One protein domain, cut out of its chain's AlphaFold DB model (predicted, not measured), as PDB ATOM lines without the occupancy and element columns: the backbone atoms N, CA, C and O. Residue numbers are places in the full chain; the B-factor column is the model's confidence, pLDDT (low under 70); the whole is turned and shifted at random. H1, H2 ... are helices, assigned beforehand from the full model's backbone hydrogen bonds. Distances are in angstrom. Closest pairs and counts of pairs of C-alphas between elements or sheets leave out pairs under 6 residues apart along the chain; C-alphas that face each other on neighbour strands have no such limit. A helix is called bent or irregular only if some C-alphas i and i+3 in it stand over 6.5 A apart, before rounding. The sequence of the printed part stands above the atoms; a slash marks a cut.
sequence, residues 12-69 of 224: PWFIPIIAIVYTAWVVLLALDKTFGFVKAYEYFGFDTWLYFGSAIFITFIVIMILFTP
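What this domain is: This is residues 12 to 69 of the 224 residues of an uncharacterized protein of Euryarchaeota archaeon CG01_land_8_20_14_3_00_38_12 (UniProt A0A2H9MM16). Two long helical legs run nearly side by side as a flat, open U, its base formed by the first part of H2, before a kink of 98 degrees near residue 44. The legs keep a gap between them. There are 58 printed residues with two named helices, H1 then H2, and no named strand: all helix, loose, radius of gyration of the C-alphas 13.9 A, spans 43 by 22 by 9 A.

Where its parts are: Find C-alpha 12 at (33.120, -28.381, 8.632); from there H1, residues 12 to 35, runs 35.9 A. It is neither bent nor irregular, but only just: C-alphas 13 and 16 are 6.4 A apart. H2, residues 37 to 67, spans 33.5 A to C-alpha 67 at (26.954, -24.756, 0.360), and is irregular: C-alphas 43 and 46 are 9.4 A apart.

How they stand to each other: Look at Leu 31 and Phe 37, the closest C-alphas of H1 and H2, 6.9 A apart. The helices only just touch, only at the corner, with 3 pairs of C-alphas within 8 A, residues 31 to 32 against 37 to 40. Their lines, H2's a rough one, stand at a shallow tilt of 14 degrees, opposite ways. O i to N i+4 pairs are within hydrogen-bond range in 18 of 20 for H1 and 24 of 27 for H2.

The domain as a whole: The C-alphas of Lys 39 and Pro 69, the two farthest apart, are 42.7 A apart. The printed part has no cut, and its link is tight. Low pLDDT, under 70, falls at residues 37 to 38, 40 to 41 and 69.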
ATOM      1  N   PRO A  12      32.835 -28.029  10.024       75.69
ATOM      2  CA  PRO A  12      33.120 -28.381   8.632       75.69
ATOM      3  C   PRO A  12      32.987 -27.190   7.670       75.69
ATOM      4  O   PRO A  12      33.462 -27.260   6.543       75.69
ATOM      5  N   TRP A  13      32.387 -26.086   8.119       71.88
ATOM      6  CA  TRP A  13      32.208 -24.863   7.334       71.88
ATOM      7  C   TRP A  13      33.437 -23.947   7.303       71.88
ATOM      8  O   TRP A  13      33.641 -23.233   6.326       71.88
ATOM      9  N   PHE A  14      34.290 -23.981   8.329       78.94
ATOM     10  CA  PHE A  14      35.487 -23.131   8.378       78.94
ATOM     11  C   PHE A  14      36.638 -23.648   7.516       78.94
ATOM     12  O   PHE A  14      37.407 -22.859   6.972       78.94
ATOM     13  N   ILE A  15      36.753 -24.969   7.379       80.94
ATOM     14  CA  ILE A  15      37.830 -25.623   6.628       80.94
ATOM     15  C   ILE A  15      37.930 -25.119   5.172       80.94
ATOM     16  O   ILE A  15      39.037 -24.753   4.768       80.94
ATOM     17  N   PRO A  16      36.839 -25.026   4.380       80.38
ATOM     18  CA  PRO A  16      36.937 -24.508   3.014       80.38
ATOM     19  C   PRO A  16      37.336 -23.027   2.967       80.38
ATOM     20  O   PRO A  16      38.106 -22.639   2.093       80.38
ATOM     21  N   ILE A  17      36.888 -22.206   3.922       80.62
ATOM     22  CA  ILE A  17      37.245 -20.780   3.980       80.62
ATOM     23  C   ILE A  17      38.751 -20.625   4.222       80.62
ATOM     24  O   ILE A  17      39.419 -19.889   3.499       80.62
ATOM     25  N   ILE A  18      39.301 -21.370   5.184       84.62
ATOM     26  CA  ILE A  18      40.741 -21.355   5.484       84.62
ATOM     27  C   ILE A  18      41.549 -21.828   4.267       84.62
ATOM     28  O   ILE A  18      42.561 -21.214   3.934       84.62
ATOM     29  N   ALA A  19      41.091 -22.869   3.564       83.62
ATOM     30  CA  ALA A  19      41.756 -23.363   2.358       83.62
ATOM     31  C   ALA A  19      41.763 -22.323   1.217       83.62
ATOM     32  O   ALA A  19      42.784 -22.151   0.545       83.62
ATOM     33  N   ILE A  20      40.664 -21.589   1.016       84.75
ATOM     34  CA  ILE A  20      40.574 -20.520   0.006       84.75
ATOM     35  C   ILE A  20      41.500 -19.353   0.364       84.75
ATOM     36  O   ILE A  20      42.267 -18.891  -0.478       84.75
ATOM     37  N   VAL A  21      41.490 -18.907   1.622       86.12
ATOM     38  CA  VAL A  21      42.369 -17.817   2.077       86.12
ATOM     39  C   VAL A  21      43.841 -18.215   1.942       86.12
ATOM     40  O   VAL A  21      44.653 -17.431   1.455       86.12
ATOM     41  N   TYR A  22      44.183 -19.452   2.307       84.06
ATOM     42  CA  TYR A  22      45.546 -19.964   2.188       84.06
ATOM     43  C   TYR A  22      46.008 -20.054   0.729       84.06
ATOM     44  O   TYR A  22      47.116 -19.634   0.405       84.06
ATOM     45  N   THR A  23      45.160 -20.555  -0.171       86.00
ATOM     46  CA  THR A  23      45.495 -20.627  -1.603       86.00
ATOM     47  C   THR A  23      45.648 -19.238  -2.222       86.00
ATOM     48  O   THR A  23      46.627 -19.011  -2.932       86.00
ATOM     49  N   ALA A  24      44.773 -18.283  -1.891       86.38
ATOM     50  CA  ALA A  24      44.912 -16.889  -2.317       86.38
ATOM     51  C   ALA A  24      46.226 -16.262  -1.815       86.38
ATOM     52  O   ALA A  24      46.942 -15.621  -2.585       86.38
ATOM     53  N   TRP A  25      46.589 -16.505  -0.553       85.81
ATOM     54  CA  TRP A  25      47.848 -16.037   0.030       85.81
ATOM     55  C   TRP A  25      49.080 -16.621  -0.677       85.81
ATOM     56  O   TRP A  25      50.011 -15.890  -1.011       85.81
ATOM     57  N   VAL A  26      49.085 -17.928  -0.959       83.94
ATOM     58  CA  VAL A  26      50.187 -18.588  -1.681       83.94
ATOM     59  C   VAL A  26      50.332 -18.042  -3.103       83.94
ATOM     60  O   VAL A  26      51.455 -17.825  -3.557       83.94
ATOM     61  N   VAL A  27      49.220 -17.773  -3.794       84.62
ATOM     62  CA  VAL A  27      49.239 -17.151  -5.127       84.62
ATOM     63  C   VAL A  27      49.819 -15.738  -5.063       84.62
ATOM     64  O   VAL A  27      50.681 -15.405  -5.875       84.62
ATOM     65  N   LEU A  28      49.425 -14.931  -4.074       81.50
ATOM     66  CA  LEU A  28      49.986 -13.591  -3.873       81.50
ATOM     67  C   LEU A  28      51.497 -13.633  -3.605       81.50
ATOM     68  O   LEU A  28      52.243 -12.871  -4.217       81.50
ATOM     69  N   LEU A  29      51.969 -14.565  -2.771       78.38
ATOM     70  CA  LEU A  29      53.403 -14.760  -2.528       78.38
ATOM     71  C   LEU A  29      54.161 -15.224  -3.779       78.38
ATOM     72  O   LEU A  29      55.301 -14.813  -4.006       78.38
ATOM     73  N   ALA A  30      53.553 -16.087  -4.595       77.62
ATOM     74  CA  ALA A  30      54.153 -16.544  -5.844       77.62
ATOM     75  C   ALA A  30      54.286 -15.395  -6.856       77.62
ATOM     76  O   ALA A  30      55.325 -15.276  -7.512       77.62
ATOM     77  N   LEU A  31      53.268 -14.534  -6.945       76.56
ATOM     78  CA  LEU A  31      53.271 -13.334  -7.788       76.56
ATOM     79  C   LEU A  31      54.311 -12.311  -7.321       76.56
ATOM     80  O   LEU A  31      55.045 -11.770  -8.147       76.56
ATOM     81  N   ASP A  32      54.438 -12.105  -6.010       74.88
ATOM     82  CA  ASP A  32      55.452 -11.210  -5.450       74.88
ATOM     83  C   ASP A  32      56.874 -11.697  -5.769       74.88
ATOM     84  O   ASP A  32      57.711 -10.925  -6.236       74.88
ATOM     85  N   LYS A  33      57.140 -13.005  -5.658       74.00
ATOM     86  CA  LYS A  33      58.451 -13.569  -6.026       74.00
ATOM     87  C   LYS A  33      58.774 -13.512  -7.517       74.00
ATOM     88  O   LYS A  33      59.951 -13.448  -7.865       74.00
ATOM     89  N   THR A  34      57.775 -13.621  -8.391       73.56
ATOM     90  CA  THR A  34      58.010 -13.694  -9.845       73.56
ATOM     91  C   THR A  34      58.094 -12.323 -10.498       73.56
ATOM     92  O   THR A  34      58.930 -12.130 -11.377       73.56
ATOM     93  N   PHE A  35      57.275 -11.368 -10.062       70.69
ATOM     94  CA  PHE A  35      57.196 -10.051 -10.693       70.69
ATOM     95  C   PHE A  35      57.686  -8.913  -9.791       70.69
ATOM     96  O   PHE A  35      58.097  -7.874 -10.307       70.69
ATOM     97  N   GLY A  36      57.705  -9.106  -8.469       71.81
ATOM     98  CA  GLY A  36      57.757  -8.022  -7.493       71.81
ATOM     99  C   GLY A  36      56.408  -7.309  -7.460       71.81
ATOM    100  O   GLY A  36      55.955  -6.794  -8.489       71.81
ATOM    101  N   PHE A  37      55.759  -7.264  -6.293       64.44
ATOM    102  CA  PHE A  37      54.399  -6.727  -6.142       64.44
ATOM    103  C   PHE A  37      54.222  -5.348  -6.799       64.44
ATOM    104  O   PHE A  37      53.228  -5.101  -7.476       64.44
ATOM    105  N   VAL A  38      55.242  -4.490  -6.696       67.69
ATOM    106  CA  VAL A  38      55.251  -3.135  -7.268       67.69
ATOM    107  C   VAL A  38      55.142  -3.146  -8.798       67.69
ATOM    108  O   VAL A  38      54.331  -2.410  -9.353       67.69
ATOM    109  N   LYS A  39      55.890  -4.014  -9.495       70.69
ATOM    110  CA  LYS A  39      55.842  -4.086 -10.966       70.69
ATOM    111  C   LYS A  39      54.570  -4.752 -11.470       70.69
ATOM    112  O   LYS A  39      54.058  -4.361 -12.510       70.69
ATOM    113  N   ALA A  40      54.049  -5.743 -10.747       67.69
ATOM    114  CA  ALA A  40      52.759  -6.341 -11.084       67.69
ATOM    115  C   ALA A  40      51.623  -5.313 -10.950       67.69
ATOM    116  O   ALA A  40      50.736  -5.253 -11.800       67.69
ATOM    117  N   TYR A  41      51.668  -4.465  -9.921       67.75
ATOM    118  CA  TYR A  41      50.689  -3.394  -9.737       67.75
ATOM    119  C   TYR A  41      50.756  -2.348 -10.856       67.75
ATOM    120  O   TYR A  41      49.725  -1.948 -11.394       67.75
ATOM    121  N   GLU A  42      51.970  -1.972 -11.259       75.69
ATOM    122  CA  GLU A  42      52.208  -1.043 -12.366       75.69
ATOM    123  C   GLU A  42      51.757  -1.618 -13.721       75.69
ATOM    124  O   GLU A  42      51.236  -0.888 -14.560       75.69
ATOM    125  N   TYR A  43      51.896  -2.934 -13.926       77.38
ATOM    126  CA  TYR A  43      51.548  -3.588 -15.190       77.38
ATOM    127  C   TYR A  43      50.045  -3.834 -15.362       77.38
ATOM    128  O   TYR A  43      49.514  -3.677 -16.459       77.38
ATOM    129  N   PHE A  44      49.352  -4.243 -14.295       76.69
ATOM    130  CA  PHE A  44      47.927  -4.576 -14.367       76.69
ATOM    131  C   PHE A  44      47.015  -3.366 -14.115       76.69
ATOM    132  O   PHE A  44      45.872  -3.378 -14.567       76.69
ATOM    133  N   GLY A  45      47.503  -2.300 -13.475       81.44
ATOM    134  CA  GLY A  45      46.697  -1.117 -13.170       81.44
ATOM    135  C   GLY A  45      45.590  -1.391 -12.142       81.44
ATOM    136  O   GLY A  45      45.222  -2.534 -11.861       81.44
ATOM    137  N   PHE A  46      45.049  -0.325 -11.552       76.19
ATOM    138  CA  PHE A  46      44.066  -0.422 -10.464       76.19
ATOM    139  C   PHE A  46      42.774  -1.144 -10.886       76.19
ATOM    140  O   PHE A  46      42.267  -1.992 -10.149       76.19
ATOM    141  N   ASP A  47      42.283  -0.878 -12.098       77.19
ATOM    142  CA  ASP A  47      41.016  -1.428 -12.595       77.19
ATOM    143  C   ASP A  47      41.045  -2.956 -12.720       77.19
ATOM    144  O   ASP A  47      40.084  -3.642 -12.363       77.19
ATOM    145  N   THR A  48      42.174  -3.518 -13.156       81.25
ATOM    146  CA  THR A  48      42.329  -4.970 -13.289       81.25
ATOM    147  C   THR A  48      42.362  -5.650 -11.923       81.25
ATOM    148  O   THR A  48      41.765  -6.713 -11.746       81.25
ATOM    149  N   TRP A  49      43.002  -5.031 -10.929       79.00
ATOM    150  CA  TRP A  49      42.989  -5.528  -9.550       79.00
ATOM    151  C   TRP A  49      41.586  -5.511  -8.945       79.00
ATOM    152  O   TRP A  49      41.193  -6.466  -8.274       79.00
ATOM    153  N   LEU A  50      40.806  -4.468  -9.231       80.06
ATOM    154  CA  LEU A  50      39.418  -4.360  -8.792       80.06
ATOM    155  C   LEU A  50      38.542  -5.441  -9.451       80.06
ATOM    156  O   LEU A  50      37.711  -6.071  -8.787       80.06
ATOM    157  N   TYR A  51      38.790  -5.748 -10.726       86.06
ATOM    158  CA  TYR A  51      38.135  -6.856 -11.421       86.06
ATOM    159  C   TYR A  51      38.494  -8.224 -10.820       86.06
ATOM    160  O   TYR A  51      37.606  -9.029 -10.540       86.06
ATOM    161  N   PHE A  52      39.773  -8.484 -10.537       82.06
ATOM    162  CA  PHE A  52      40.186  -9.728  -9.874       82.06
ATOM    163  C   PHE A  52      39.581  -9.867  -8.472       82.06
ATOM    164  O   PHE A  52      39.055 -10.928  -8.132       82.06
ATOM    165  N   GLY A  53      39.607  -8.795  -7.676       80.44
ATOM    166  CA  GLY A  53      39.016  -8.783  -6.338       80.44
ATOM    167  C   GLY A  53      37.510  -9.054  -6.366       80.44
ATOM    168  O   GLY A  53      37.016  -9.905  -5.622       80.44
ATOM    169  N   SER A  54      36.782  -8.394  -7.271       81.31
ATOM    170  CA  SER A  54      35.337  -8.601  -7.427       81.31
ATOM    171  C   SER A  54      34.990 -10.004  -7.938       81.31
ATOM    172  O   SER A  54      34.066 -10.624  -7.411       81.31
ATOM    173  N   ALA A  55      35.754 -10.563  -8.881       84.44
ATOM    174  CA  ALA A  55      35.549 -11.926  -9.374       84.44
ATOM    175  C   ALA A  55      35.724 -12.984  -8.267       84.44
ATOM    176  O   ALA A  55      34.908 -13.905  -8.145       84.44
ATOM    177  N   ILE A  56      36.749 -12.834  -7.419       84.19
ATOM    178  CA  ILE A  56      36.970 -13.712  -6.260       84.19
ATOM    179  C   ILE A  56      35.804 -13.593  -5.271       84.19
ATOM    180  O   ILE A  56      35.278 -14.608  -4.809       84.19
ATOM    181  N   PHE A  57      35.355 -12.368  -4.986       80.88
ATOM    182  CA  PHE A  57      34.248 -12.116  -4.065       80.88
ATOM    183  C   PHE A  57      32.924 -12.727  -4.548       80.88
ATOM    184  O   PHE A  57      32.240 -13.408  -3.783       80.88
ATOM    185  N   ILE A  58      32.585 -12.564  -5.831       87.19
ATOM    186  CA  ILE A  58      31.390 -13.176  -6.432       87.19
ATOM    187  C   ILE A  58      31.473 -14.701  -6.351       87.19
ATOM    188  O   ILE A  58      30.504 -15.356  -5.967       87.19
ATOM    189  N   THR A  59      32.638 -15.275  -6.657       85.62
ATOM    190  CA  THR A  59      32.853 -16.725  -6.558       85.62
ATOM    191  C   THR A  59      32.626 -17.215  -5.127       85.62
ATOM    192  O   THR A  59      31.965 -18.234  -4.920       85.62
ATOM    193  N   PHE A  60      33.093 -16.462  -4.128       82.50
ATOM    194  CA  PHE A  60      32.864 -16.768  -2.716       82.50
ATOM    195  C   PHE A  60      31.378 -16.720  -2.338       82.50
ATOM    196  O   PHE A  60      30.897 -17.620  -1.651       82.50
ATOM    197  N   ILE A  61      30.631 -15.725  -2.831       85.88
ATOM    198  CA  ILE A  61      29.175 -15.642  -2.637       85.88
ATOM    199  C   ILE A  61      28.473 -16.856  -3.254       85.88
ATOM    200  O   ILE A  61      27.622 -17.458  -2.605       85.88
ATOM    201  N   VAL A  62      28.835 -17.252  -4.477       89.44
ATOM    202  CA  VAL A  62      28.236 -18.420  -5.145       89.44
ATOM    203  C   VAL A  62      28.506 -19.699  -4.356       89.44
ATOM    204  O   VAL A  62      27.585 -20.483  -4.136       89.44
ATOM    205  N   ILE A  63      29.738 -19.893  -3.876       85.12
ATOM    206  CA  ILE A  63      30.089 -21.021  -3.004       85.12
ATOM    207  C   ILE A  63      29.247 -20.964  -1.726       85.12
ATOM    208  O   ILE A  63      28.601 -21.951  -1.388       85.12
ATOM    209  N   MET A  64      29.169 -19.816  -1.051       82.25
ATOM    210  CA  MET A  64      28.326 -19.667   0.137       82.25
ATOM    211  C   MET A  64      26.875 -20.055  -0.153       82.25
ATOM    212  O   MET A  64      26.315 -20.852   0.588       82.25
ATOM    213  N   ILE A  65      26.279 -19.586  -1.249       85.75
ATOM    214  CA  ILE A  65      24.895 -19.924  -1.615       85.75
ATOM    215  C   ILE A  65      24.731 -21.425  -1.893       85.75
ATOM    216  O   ILE A  65      23.771 -22.025  -1.416       85.75
ATOM    217  N   LEU A  66      25.657 -22.040  -2.635       84.50
ATOM    218  CA  LEU A  66      25.600 -23.468  -2.977       84.50
ATOM    219  C   LEU A  66      25.787 -24.375  -1.759       84.50
ATOM    220  O   LEU A  66      25.179 -25.442  -1.686       84.50
ATOM    221  N   PHE A  67      26.638 -23.963  -0.821       76.25
ATOM    222  CA  PHE A  67      26.954 -24.756   0.360       76.25
ATOM    223  C   PHE A  67      26.076 -24.427   1.560       76.25
ATOM    224  O   PHE A  67      26.007 -25.272   2.449       76.25
ATOM    225  N   THR A  68      25.366 -23.289   1.579       76.75
ATOM    226  CA  THR A  68      24.326 -23.001   2.579       76.75
ATOM    227  C   THR A  68      23.274 -24.092   2.482       76.75
ATOM    228  O   THR A  68      22.541 -24.123   1.492       76.75
ATOM    229  N   PRO A  69      23.182 -25.021   3.462       63.22
ATOM    230  CA  PRO A  69      22.124 -26.002   3.456       63.22
ATOM    231  C   PRO A  69      20.848 -25.186   3.476       63.22
ATOM    232  O   PRO A  69      20.630 -24.400   4.396       63.22
TER     233      PRO A  69